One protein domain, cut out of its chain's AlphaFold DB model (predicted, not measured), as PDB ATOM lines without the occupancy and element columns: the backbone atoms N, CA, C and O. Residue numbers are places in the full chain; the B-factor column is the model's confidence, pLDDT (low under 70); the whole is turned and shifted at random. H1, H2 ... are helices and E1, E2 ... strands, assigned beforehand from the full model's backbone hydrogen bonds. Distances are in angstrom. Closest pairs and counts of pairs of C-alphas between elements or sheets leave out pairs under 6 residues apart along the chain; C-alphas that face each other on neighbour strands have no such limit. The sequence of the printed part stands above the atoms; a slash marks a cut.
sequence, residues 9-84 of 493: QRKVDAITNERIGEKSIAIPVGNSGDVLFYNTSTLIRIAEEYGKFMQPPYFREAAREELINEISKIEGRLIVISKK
ATOM      1  N   GLN A   9     -11.708 103.288  17.369       49.12
ATOM      2  CA  GLN A   9     -11.225 103.053  16.015       49.12
ATOM      3  C   GLN A   9     -11.411 101.560  15.740       49.12
ATOM      4  O   GLN A   9     -11.075 100.716  16.575       49.12
ATOM      5  N   ARG A  10     -12.042 101.227  14.608       53.62
ATOM      6  CA  ARG A  10     -12.329  99.842  14.215       53.62
ATOM      7  C   ARG A  10     -11.036  99.029  14.292       53.62
ATOM      8  O   ARG A  10     -10.148  99.208  13.469       53.62
ATOM      9  N   LYS A  11     -10.932  98.150  15.292       72.50
ATOM     10  CA  LYS A  11      -9.810  97.221  15.425       72.50
ATOM     11  C   LYS A  11      -9.889  96.253  14.246       72.50
ATOM     12  O   LYS A  11     -10.767  95.389  14.212       72.50
ATOM     13  N   VAL A  12      -9.023  96.457  13.265       79.94
ATOM     14  CA  VAL A  12      -8.850  95.586  12.100       79.94
ATOM     15  C   VAL A  12      -7.486  94.918  12.173       79.94
ATOM     16  O   VAL A  12      -6.546  95.482  12.738       79.94
ATOM     17  N   ASP A  13      -7.402  93.701  11.648       81.06
ATOM     18  CA  ASP A  13      -6.139  92.993  11.491       81.06
ATOM     19  C   ASP A  13      -5.215  93.822  10.599       81.06
ATOM     20  O   ASP A  13      -5.590  94.241   9.504       81.06
ATOM     21  N   ALA A  14      -4.001  94.083  11.074       79.94
ATOM     22  CA  ALA A  14      -3.074  94.982  10.410       79.94
ATOM     23  C   ALA A  14      -2.567  94.458   9.055       79.94
ATOM     24  O   ALA A  14      -1.949  95.237   8.325       79.94
ATOM     25  N   ILE A  15      -2.805  93.185   8.724       77.38
ATOM     26  CA  ILE A  15      -2.372  92.532   7.483       77.38
ATOM     27  C   ILE A  15      -3.565  92.215   6.594       77.38
ATOM     28  O   ILE A  15      -3.542  92.555   5.414       77.38
ATOM     29  N   THR A  16      -4.591  91.553   7.129       76.06
ATOM     30  CA  THR A  16      -5.742  91.124   6.320       76.06
ATOM     31  C   THR A  16      -6.817  92.199   6.199       76.06
ATOM     32  O   THR A  16      -7.700  92.069   5.356       76.06
ATOM     33  N   ASN A  17      -6.758  93.262   7.014       76.12
ATOM     34  CA  ASN A  17      -7.830  94.250   7.197       76.12
ATOM     35  C   ASN A  17      -9.178  93.627   7.607       76.12
ATOM     36  O   ASN A  17     -10.217  94.288   7.565       76.12
ATOM     37  N   GLU A  18      -9.176  92.359   8.018       77.94
ATOM     38  CA  GLU A  18     -10.359  91.689   8.534       77.94
ATOM     39  C   GLU A  18     -10.705  92.239   9.915       77.94
ATOM     40  O   GLU A  18      -9.883  92.834  10.619       77.94
ATOM     41  N   ARG A  19     -11.951  92.028  10.335       81.25
ATOM     42  CA  ARG A  19     -12.374  92.392  11.684       81.25
ATOM     43  C   ARG A  19     -11.525  91.629  12.704       81.25
ATOM     44  O   ARG A  19     -11.332  90.420  12.572       81.25
ATOM     45  N   ILE A  20     -11.052  92.326  13.735       86.12
ATOM     46  CA  ILE A  20     -10.351  91.669  14.837       86.12
ATOM     47  C   ILE A  20     -11.298  90.705  15.548       86.12
ATOM     48  O   ILE A  20     -12.378  91.096  16.003       86.12
ATOM     49  N   GLY A  21     -10.881  89.442  15.607       82.38
ATOM     50  CA  GLY A  21     -11.571  88.383  16.325       82.38
ATOM     51  C   GLY A  21     -11.217  88.359  17.812       82.38
ATOM     52  O   GLY A  21     -10.369  89.111  18.297       82.38
ATOM     53  N   GLU A  22     -11.854  87.442  18.542       85.69
ATOM     54  CA  GLU A  22     -11.599  87.216  19.975       85.69
ATOM     55  C   GLU A  22     -10.151  86.790  20.248       85.69
ATOM     56  O   GLU A  22      -9.578  87.132  21.281       85.69
ATOM     57  N   LYS A  23      -9.545  86.080  19.293       92.38
ATOM     58  CA  LYS A  23      -8.149  85.654  19.335       92.38
ATOM     59  C   LYS A  23      -7.267  86.636  18.572       92.38
ATOM     60  O   LYS A  23      -7.010  86.481  17.378       92.38
ATOM     61  N   SER A  24      -6.820  87.670  19.270       91.81
ATOM     62  CA  SER A  24      -5.975  88.711  18.695       91.81
ATOM     63  C   SER A  24      -4.941  89.235  19.681       91.81
ATOM     64  O   SER A  24      -5.106  89.133  20.896       91.81
ATOM     65  N   ILE A  25      -3.867  89.796  19.134       92.00
ATOM     66  CA  ILE A  25      -2.759  90.397  19.876       92.00
ATOM     67  C   ILE A  25      -2.625  91.854  19.457       92.00
ATOM     68  O   ILE A  25      -2.772  92.193  18.281       92.00
ATOM     69  N   ALA A  26      -2.353  92.712  20.434       91.06
ATOM     70  CA  ALA A  26      -2.126  94.135  20.252       91.06
ATOM     71  C   ALA A  26      -0.632  94.426  20.422       91.06
ATOM     72  O   ALA A  26      -0.057  94.125  21.465       91.06
ATOM     73  N   ILE A  27      -0.004  95.002  19.404       87.12
ATOM     74  CA  ILE A  27       1.444  95.181  19.332       87.12
ATOM     75  C   ILE A  27       1.741  96.667  19.159       87.12
ATOM     76  O   ILE A  27       1.321  97.252  18.158       87.12
ATOM     77  N   PRO A  28       2.430  97.299  20.124       82.81
ATOM     78  CA  PRO A  28       2.794  98.702  20.017       82.81
ATOM     79  C   PRO A  28       3.831  98.899  18.908       82.81
ATOM     80  O   PRO A  28       4.761  98.103  18.754       82.81
ATOM     81  N   VAL A  29       3.677  99.971  18.136       79.25
ATOM     82  CA  VAL A  29       4.592 100.342  17.058       79.25
ATOM     83  C   VAL A  29       5.424 101.533  17.501       79.25
ATOM     84  O   VAL A  29       4.931 102.652  17.605       79.25
ATOM     85  N   GLY A  30       6.710 101.286  17.747       73.69
ATOM     86  CA  GLY A  30       7.652 102.328  18.147       73.69
ATOM     87  C   GLY A  30       7.235 103.067  19.425       73.69
ATOM     88  O   GLY A  30       6.561 102.517  20.293       73.69
ATOM     89  N   ASN A  31       7.653 104.330  19.527       74.50
ATOM     90  CA  ASN A  31       7.395 105.191  20.689       74.50
ATOM     91  C   ASN A  31       6.168 106.103  20.512       74.50
ATOM     92  O   ASN A  31       5.858 106.878  21.413       74.50
ATOM     93  N   SER A  32       5.479 106.048  19.365       66.69
ATOM     94  CA  SER A  32       4.365 106.953  19.040       66.69
ATOM     95  C   SER A  32       3.085 106.655  19.825       66.69
ATOM     96  O   SER A  32       2.176 107.480  19.854       66.69
ATOM     97  N   GLY A  33       3.012 105.494  20.483       70.94
ATOM     98  CA  GLY A  33       1.807 105.027  21.166       70.94
ATOM     99  C   GLY A  33       0.789 104.370  20.231       70.94
ATOM    100  O   GLY A  33      -0.275 103.963  20.698       70.94
ATOM    101  N   ASP A  34       1.117 104.223  18.944       76.25
ATOM    102  CA  ASP A  34       0.288 103.503  17.983       76.25
ATOM    103  C   ASP A  34       0.308 102.001  18.278       76.25
ATOM    104  O   ASP A  34       1.333 101.432  18.657       76.25
ATOM    105  N   VAL A  35      -0.835 101.340  18.097       83.12
ATOM    106  CA  VAL A  35      -0.994  99.910  18.376       83.12
ATOM    107  C   VAL A  35      -1.607  99.226  17.165       83.12
ATOM    108  O   VAL A  35      -2.686  99.600  16.705       83.12
ATOM    109  N   LEU A  36      -0.928  98.195  16.668       85.44
ATOM    110  CA  LEU A  36      -1.432  97.334  15.607       85.44
ATOM    111  C   LEU A  36      -2.037  96.070  16.198       85.44
ATOM    112  O   LEU A  36      -1.482  95.472  17.115       85.44
ATOM    113  N   PHE A  37      -3.171  95.656  15.651       90.25
ATOM    114  CA  PHE A  37      -3.848  94.439  16.069       90.25
ATOM    115  C   PHE A  37      -3.638  93.348  15.023       90.25
ATOM    116  O   PHE A  37      -3.713  93.613  13.826       90.25
ATOM    117  N   TYR A  38      -3.388  92.124  15.471       91.62
ATOM    118  CA  TYR A  38      -3.211  90.956  14.612       91.62
ATOM    119  C   TYR A  38      -4.075  89.817  15.139       91.62
ATOM    120  O   TYR A  38      -4.005  89.494  16.326       91.62
ATOM    121  N   ASN A  39      -4.861  89.184  14.277       92.62
ATOM    122  CA  ASN A  39      -5.492  87.912  14.593       92.62
ATOM    123  C   ASN A  39      -4.403  86.837  14.707       92.62
ATOM    124  O   ASN A  39      -3.456  86.787  13.914       92.62
ATOM    125  N   THR A  40      -4.528  85.948  15.688       94.00
ATOM    126  CA  THR A  40      -3.560  84.855  15.879       94.00
ATOM    127  C   THR A  40      -3.519  83.919  14.672       94.00
ATOM    128  O   THR A  40      -2.441  83.465  14.297       94.00
ATOM    129  N   SER A  41      -4.654  83.706  13.997       91.06
ATOM    130  CA  SER A  41      -4.743  82.956  12.736       91.06
ATOM    131  C   SER A  41      -3.835  83.535  11.645       91.06
ATOM    132  O   SER A  41      -3.145  82.784  10.954       91.06
ATOM    133  N   THR A  42      -3.778  84.863  11.527       88.38
ATOM    134  CA  THR A  42      -2.900  85.569  10.589       88.38
ATOM    135  C   THR A  42      -1.430  85.304  10.910       88.38
ATOM    136  O   THR A  42      -0.654  84.956  10.018       88.38
ATOM    137  N   LEU A  43      -1.046  85.422  12.185       89.69
ATOM    138  CA  LEU A  43       0.333  85.197  12.630       89.69
ATOM    139  C   LEU A  43       0.770  83.739  12.440       89.69
ATOM    140  O   LEU A  43       1.901  83.496  12.030       89.69
ATOM    141  N   ILE A  44      -0.125  82.778  12.683       90.44
ATOM    142  CA  ILE A  44       0.136  81.350  12.453       90.44
ATOM    143  C   ILE A  44       0.348  81.075  10.966       90.44
ATOM    144  O   ILE A  44       1.324  80.420  10.618       90.44
ATOM    145  N   ARG A  45      -0.505  81.615  10.087       87.44
ATOM    146  CA  ARG A  45      -0.372  81.426   8.634       87.44
ATOM    147  C   ARG A  45       0.969  81.940   8.110       87.44
ATOM    148  O   ARG A  45       1.642  81.241   7.361       87.44
ATOM    149  N   ILE A  46       1.375  83.137   8.539       83.50
ATOM    150  CA  ILE A  46       2.698  83.689   8.206       83.50
ATOM    151  C   ILE A  46       3.786  82.751   8.714       83.50
ATOM    152  O   ILE A  46       4.746  82.440   8.016       83.50
ATOM    153  N   ALA A  47       3.639  82.268   9.938       87.19
ATOM    154  CA  ALA A  47       4.646  81.425  10.530       87.19
ATOM    155  C   ALA A  47       4.773  80.059   9.823       87.19
ATOM    156  O   ALA A  47       5.885  79.556   9.670       87.19
ATOM    157  N   GLU A  48       3.672  79.484   9.331       85.12
ATOM    158  CA  GLU A  48       3.670  78.291   8.474       85.12
ATOM    159  C   GLU A  48       4.384  78.541   7.137       85.12
ATOM    160  O   GLU A  48       5.169  77.699   6.699       85.12
ATOM    161  N   GLU A  49       4.169  79.709   6.526       83.19
ATOM    162  CA  GLU A  49       4.807  80.118   5.268       83.19
ATOM    163  C   GLU A  49       6.330  80.269   5.414       83.19
ATOM    164  O   GLU A  49       7.098  79.720   4.622       83.19
ATOM    165  N   TYR A  50       6.785  80.945   6.473       79.31
ATOM    166  CA  TYR A  50       8.213  81.125   6.763       79.31
ATOM    167  C   TYR A  50       8.857  79.906   7.446       79.31
ATOM    168  O   TYR A  50      10.079  79.855   7.623       79.31
ATOM    169  N   GLY A  51       8.052  78.920   7.853       86.44
ATOM    170  CA  GLY A  51       8.488  77.766   8.639       86.44
ATOM    171  C   GLY A  51       8.958  78.108  10.059       86.44
ATOM    172  O   GLY A  51       9.642  77.290  10.675       86.44
ATOM    173  N   LYS A  52       8.642  79.308  10.559       90.38
ATOM    174  CA  LYS A  52       8.911  79.800  11.921       90.38
ATOM    175  C   LYS A  52       8.077  81.051  12.203       90.38
ATOM    176  O   LYS A  52       7.746  81.787  11.280       90.38
ATOM    177  N   PHE A  53       7.803  81.342  13.474       90.88
ATOM    178  CA  PHE A  53       7.159  82.603  13.850       90.88
ATOM    179  C   PHE A  53       8.060  83.805  13.558       90.88
ATOM    180  O   PHE A  53       9.257  83.790  13.852       90.88
ATOM    181  N   MET A  54       7.461  84.852  12.995       89.50
ATOM    182  CA  MET A  54       8.133  86.085  12.589       89.50
ATOM    183  C   MET A  54       7.623  87.259  13.427       89.50
ATOM    184  O   MET A  54       6.433  87.321  13.730       89.50
ATOM    185  N   GLN A  55       8.511  88.182  13.799       90.56
ATOM    186  CA  GLN A  55       8.198  89.310  14.675       90.56
ATOM    187  C   GLN A  55       7.441  90.418  13.909       90.56
ATOM    188  O   GLN A  55       8.028  91.075  13.041       90.56
ATOM    189  N   PRO A  56       6.158  90.676  14.211       85.38
ATOM    190  CA  PRO A  56       5.456  91.879  13.767       85.38
ATOM    191  C   PRO A  56       6.075  93.155  14.383       85.38
ATOM    192  O   PRO A  56       6.702  93.085  15.443       85.38
ATOM    193  N   PRO A  57       5.877  94.334  13.761       81.19
ATOM    194  CA  PRO A  57       5.024  94.563  12.590       81.19
ATOM    195  C   PRO A  57       5.713  94.321  11.241       81.19
ATOM    196  O   PRO A  57       5.041  94.236  10.216       81.19
ATOM    197  N   TYR A  58       7.043  94.206  11.224       76.94
ATOM    198  CA  TYR A  58       7.825  94.177   9.983       76.94
ATOM    199  C   TYR A  58       8.107  92.770   9.446       76.94
ATOM    200  O   TYR A  58       8.482  92.645   8.280       76.94
ATOM    201  N   PHE A  59       7.954  91.729  10.272       83.94
ATOM    202  CA  PHE A  59       8.182  90.320   9.916       83.94
ATOM    203  C   PHE A  59       9.573  90.052   9.323       83.94
ATOM    204  O   PHE A  59       9.733  89.238   8.419       83.94
ATOM    205  N   ARG A  60      10.595  90.762   9.816       76.94
ATOM    206  CA  ARG A  60      11.985  90.643   9.334       76.94
ATOM    207  C   ARG A  60      12.828  89.686  10.166       76.94
ATOM    208  O   ARG A  60      13.738  89.052   9.645       76.94
ATOM    209  N   GLU A  61      12.513  89.579  11.447       83.94
ATOM    210  CA  GLU A  61      13.237  88.767  12.417       83.94
ATOM    211  C   GLU A  61      12.339  87.666  12.982       83.94
ATOM    212  O   GLU A  61      11.117  87.693  12.814       83.94
ATOM    213  N   ALA A  62      12.949  86.669  13.622       88.56
ATOM    214  CA  ALA A  62      12.190  85.645  14.328       88.56
ATOM    215  C   ALA A  62      11.397  86.285  15.475       88.56
ATOM    216  O   ALA A  62      11.890  87.195  16.140       88.56
ATOM    217  N   ALA A  63      10.170  85.813  15.695       90.50
ATOM    218  CA  ALA A  63       9.358  86.270  16.814       90.50
ATOM    219  C   ALA A  63      10.062  85.984  18.142       90.50
ATOM    220  O   ALA A  63      10.637  84.908  18.328       90.50
ATOM    221  N   ARG A  64       9.974  86.932  19.076       91.19
ATOM    222  CA  ARG A  64      10.430  86.718  20.453       91.19
ATOM    223  C   ARG A  64       9.604  85.613  21.106       91.19
ATOM    224  O   ARG A  64       8.407  85.488  20.842       91.19
ATOM    225  N   GLU A  65      10.223  84.856  22.007       91.38
ATOM    226  CA  GLU A  65       9.547  83.768  22.726       91.38
ATOM    227  C   GLU A  65       8.313  84.252  23.493       91.38
ATOM    228  O   GLU A  65       7.303  83.560  23.536       91.38
ATOM    229  N   GLU A  66       8.355  85.473  24.025       92.50
ATOM    230  CA  GLU A  66       7.223  86.129  24.690       92.50
ATOM    231  C   GLU A  66       5.977  86.172  23.798       92.50
ATOM    232  O   GLU A  66       4.893  85.781  24.229       92.50
ATOM    233  N   LEU A  67       6.148  86.570  22.534       91.88
ATOM    234  CA  LEU A  67       5.057  86.642  21.569       91.88
ATOM    235  C   LEU A  67       4.556  85.242  21.196       91.88
ATOM    236  O   LEU A  67       3.353  85.023  21.101       91.88
ATOM    237  N   ILE A  68       5.456  84.274  21.012       92.56
ATOM    238  CA  ILE A  68       5.082  82.883  20.700       92.56
ATOM    239  C   ILE A  68       4.280  82.267  21.857       92.56
ATOM    240  O   ILE A  68       3.271  81.587  21.635       92.56
ATOM    241  N   ASN A  69       4.700  82.539  23.094       93.31
ATOM    242  CA  ASN A  69       4.016  82.111  24.308       93.31
ATOM    243  C   ASN A  69       2.646  82.782  24.438       93.31
ATOM    244  O   ASN A  69       1.673  82.119  24.801       93.31
ATOM    245  N   GLU A  70       2.541  84.066  24.099       94.44
ATOM    246  CA  GLU A  70       1.271  84.790  24.082       94.44
ATOM    247  C   GLU A  70       0.306  84.231  23.026       94.44
ATOM    248  O   GLU A  70      -0.840  83.919  23.360       94.44
ATOM    249  N   ILE A  71       0.773  84.000  21.793       92.94
ATOM    250  CA  ILE A  71      -0.019  83.362  20.726       92.94
ATOM    251  C   ILE A  71      -0.501  81.981  21.183       92.94
ATOM    252  O   ILE A  71      -1.689  81.676  21.083       92.94
ATOM    253  N   SER A  72       0.395  81.159  21.732       93.12
ATOM    254  CA  SER A  72       0.061  79.808  22.205       93.12
ATOM    255  C   SER A  72      -0.962  79.835  23.345       93.12
ATOM    256  O   SER A  72      -1.878  79.010  23.390       93.12
ATOM    257  N   LYS A  73      -0.853  80.816  24.250       94.50
ATOM    258  CA  LYS A  73      -1.797  81.020  25.354       94.50
ATOM    259  C   LYS A  73      -3.181  81.437  24.857       94.50
ATOM    260  O   LYS A  73      -4.171  80.910  25.357       94.50
ATOM    261  N   ILE A  74      -3.256  82.348  23.888       93.31
ATOM    262  CA  ILE A  74      -4.527  82.798  23.290       93.31
ATOM    263  C   ILE A  74      -5.185  81.669  22.493       93.31
ATOM    264  O   ILE A  74      -6.405  81.504  22.518       93.31
ATOM    265  N   GLU A  75      -4.386  80.858  21.808       92.56
ATOM    266  CA  GLU A  75      -4.883  79.714  21.047       92.56
ATOM    267  C   GLU A  75      -5.261  78.516  21.923       92.56
ATOM    268  O   GLU A  75      -5.995  77.639  21.467       92.56
ATOM    269  N   GLY A  76      -4.794  78.483  23.175       91.12
ATOM    270  CA  GLY A  76      -5.025  77.383  24.109       91.12
ATOM    271  C   GLY A  76      -4.243  76.114  23.762       91.12
ATOM    272  O   GLY A  76      -4.582  75.034  24.242       91.12
ATOM    273  N   ARG A  77      -3.211  76.216  22.916       89.12
ATOM    274  CA  ARG A  77      -2.370  75.090  22.491       89.12
ATOM    275  C   ARG A  77      -0.951  75.548  22.191       89.12
ATOM    276  O   ARG A  77      -0.744  76.647  21.687       89.12
ATOM    277  N   LEU A  78       0.020  74.675  22.448       85.62
ATOM    278  CA  LEU A  78       1.398  74.895  22.016       85.62
ATOM    279  C   LEU A  78       1.465  74.764  20.491       85.62
ATOM    280  O   LEU A  78       1.110  73.718  19.942       85.62
ATOM    281  N   ILE A  79       1.919  75.813  19.810       85.00
ATOM    282  CA  ILE A  79       2.052  75.801  18.352       85.00
ATOM    283  C   ILE A  79       3.513  75.551  18.001       85.00
ATOM    284  O   ILE A  79       4.372  76.406  18.195       85.00
ATOM    285  N   VAL A  80       3.786  74.359  17.474       83.44
ATOM    286  CA  VAL A  80       5.115  73.966  16.999       83.44
ATOM    287  C   VAL A  80       5.104  73.976  15.480       83.44
ATOM    288  O   VAL A  80       4.395  73.193  14.851       83.44
ATOM    289  N   ILE A  81       5.911  74.851  14.888       83.31
ATOM    290  CA  ILE A  81       6.044  74.951  13.437       83.31
ATOM    291  C   ILE A  81       7.287  74.179  13.035       83.31
ATOM    292  O   ILE A  81       8.415  74.650  13.157       83.31
ATOM    293  N   SER A  82       7.082  72.947  12.586       64.19
ATOM    294  CA  SER A  82       8.151  72.165  11.982       64.19
ATOM    295  C   SER A  82       8.257  72.521  10.505       64.19
ATOM    296  O   SER A  82       7.293  72.343   9.758       64.19
ATOM    297  N   LYS A  83       9.442  72.948  10.057       58.50
ATOM    298  CA  LYS A  83       9.759  73.042   8.628       58.50
ATOM    299  C   LYS A  83       9.518  71.669   8.003       58.50
ATOM    300  O   LYS A  83      10.252  70.720   8.284       58.50
ATOM    301  N   LYS A  84       8.481  71.537   7.172       46.59
ATOM    302  CA  LYS A  84       8.241  70.309   6.410       46.59
ATOM    303  C   LYS A  84       9.419  70.156   5.450       46.59
ATOM    304  O   LYS A  84       9.467  70.828   4.423       46.59
TER     305      LYS A  84
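What this domain is: This is residues 9 to 84 of the 493 residues of an uncharacterized protein of Perkinsela sp. CCAP 1560/4 (UniProt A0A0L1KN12). A two-stranded hairpin, E1 and E2, makes one part of an elongated body, and two helices, H1 and H2, set at a steep angle to each other, make the other part, with a long loop of residues 51 to 64 joining the helices. The two ends of the printed part, Gln 9 by the hairpin and Lys 84 beyond the helices, lie at opposite ends of the length. The printed part has 76 residues, with two named strands and then two named helices, in the order E1, E2, H1, H2; the sheet E1 - E2 is antiparallel. The class is mixed, helices and strands, with under half of the residues in named elements. The whole is compact, with a radius of gyration of the C-alphas of 12.1 A and spans of 38 by 25 by 20 A.

Where its parts are: E1, residues 24 to 29, is 15.8 A long and begins with C-alpha 24 at (-5.975, 88.711, 18.695). E2, residues 34 to 39, is 17.0 A long. H1, residues 40 to 50, measures 15.3 A, and H2, residues 65 to 75, measures 15.1 A and ends with C-alpha 75 at (-4.883, 79.714, 21.047).

How they stand to each other: E1 and E2 form a hairpin, antiparallel at 152 degrees, with N 27 and O 36 within hydrogen-bond range at 2.8 A. The closest C-alphas of E1 and H2, those of Ile 25 and Ile 71, are 7.6 A apart. E2 and H2 are apart. H1 and H2 only just touch, with 3 pairs of C-alphas within 8 A, the closest being Thr 40 and Ile 71 at 6.2 A. They run opposite ways at a steep tilt of 53 degrees. In H1 and H2 every O i to N i+4 pair is within hydrogen-bond range.

The domain as a whole: The C-alphas of Gln 9 and Lys 84, the two farthest apart, are 39.3 A apart. The printed part has no cut. The link from H1 to H2 is long, with 14 residues. Mean pLDDT of the printed part is 83.6; residues 9 to 10, 32 and 82 to 84 are under 70.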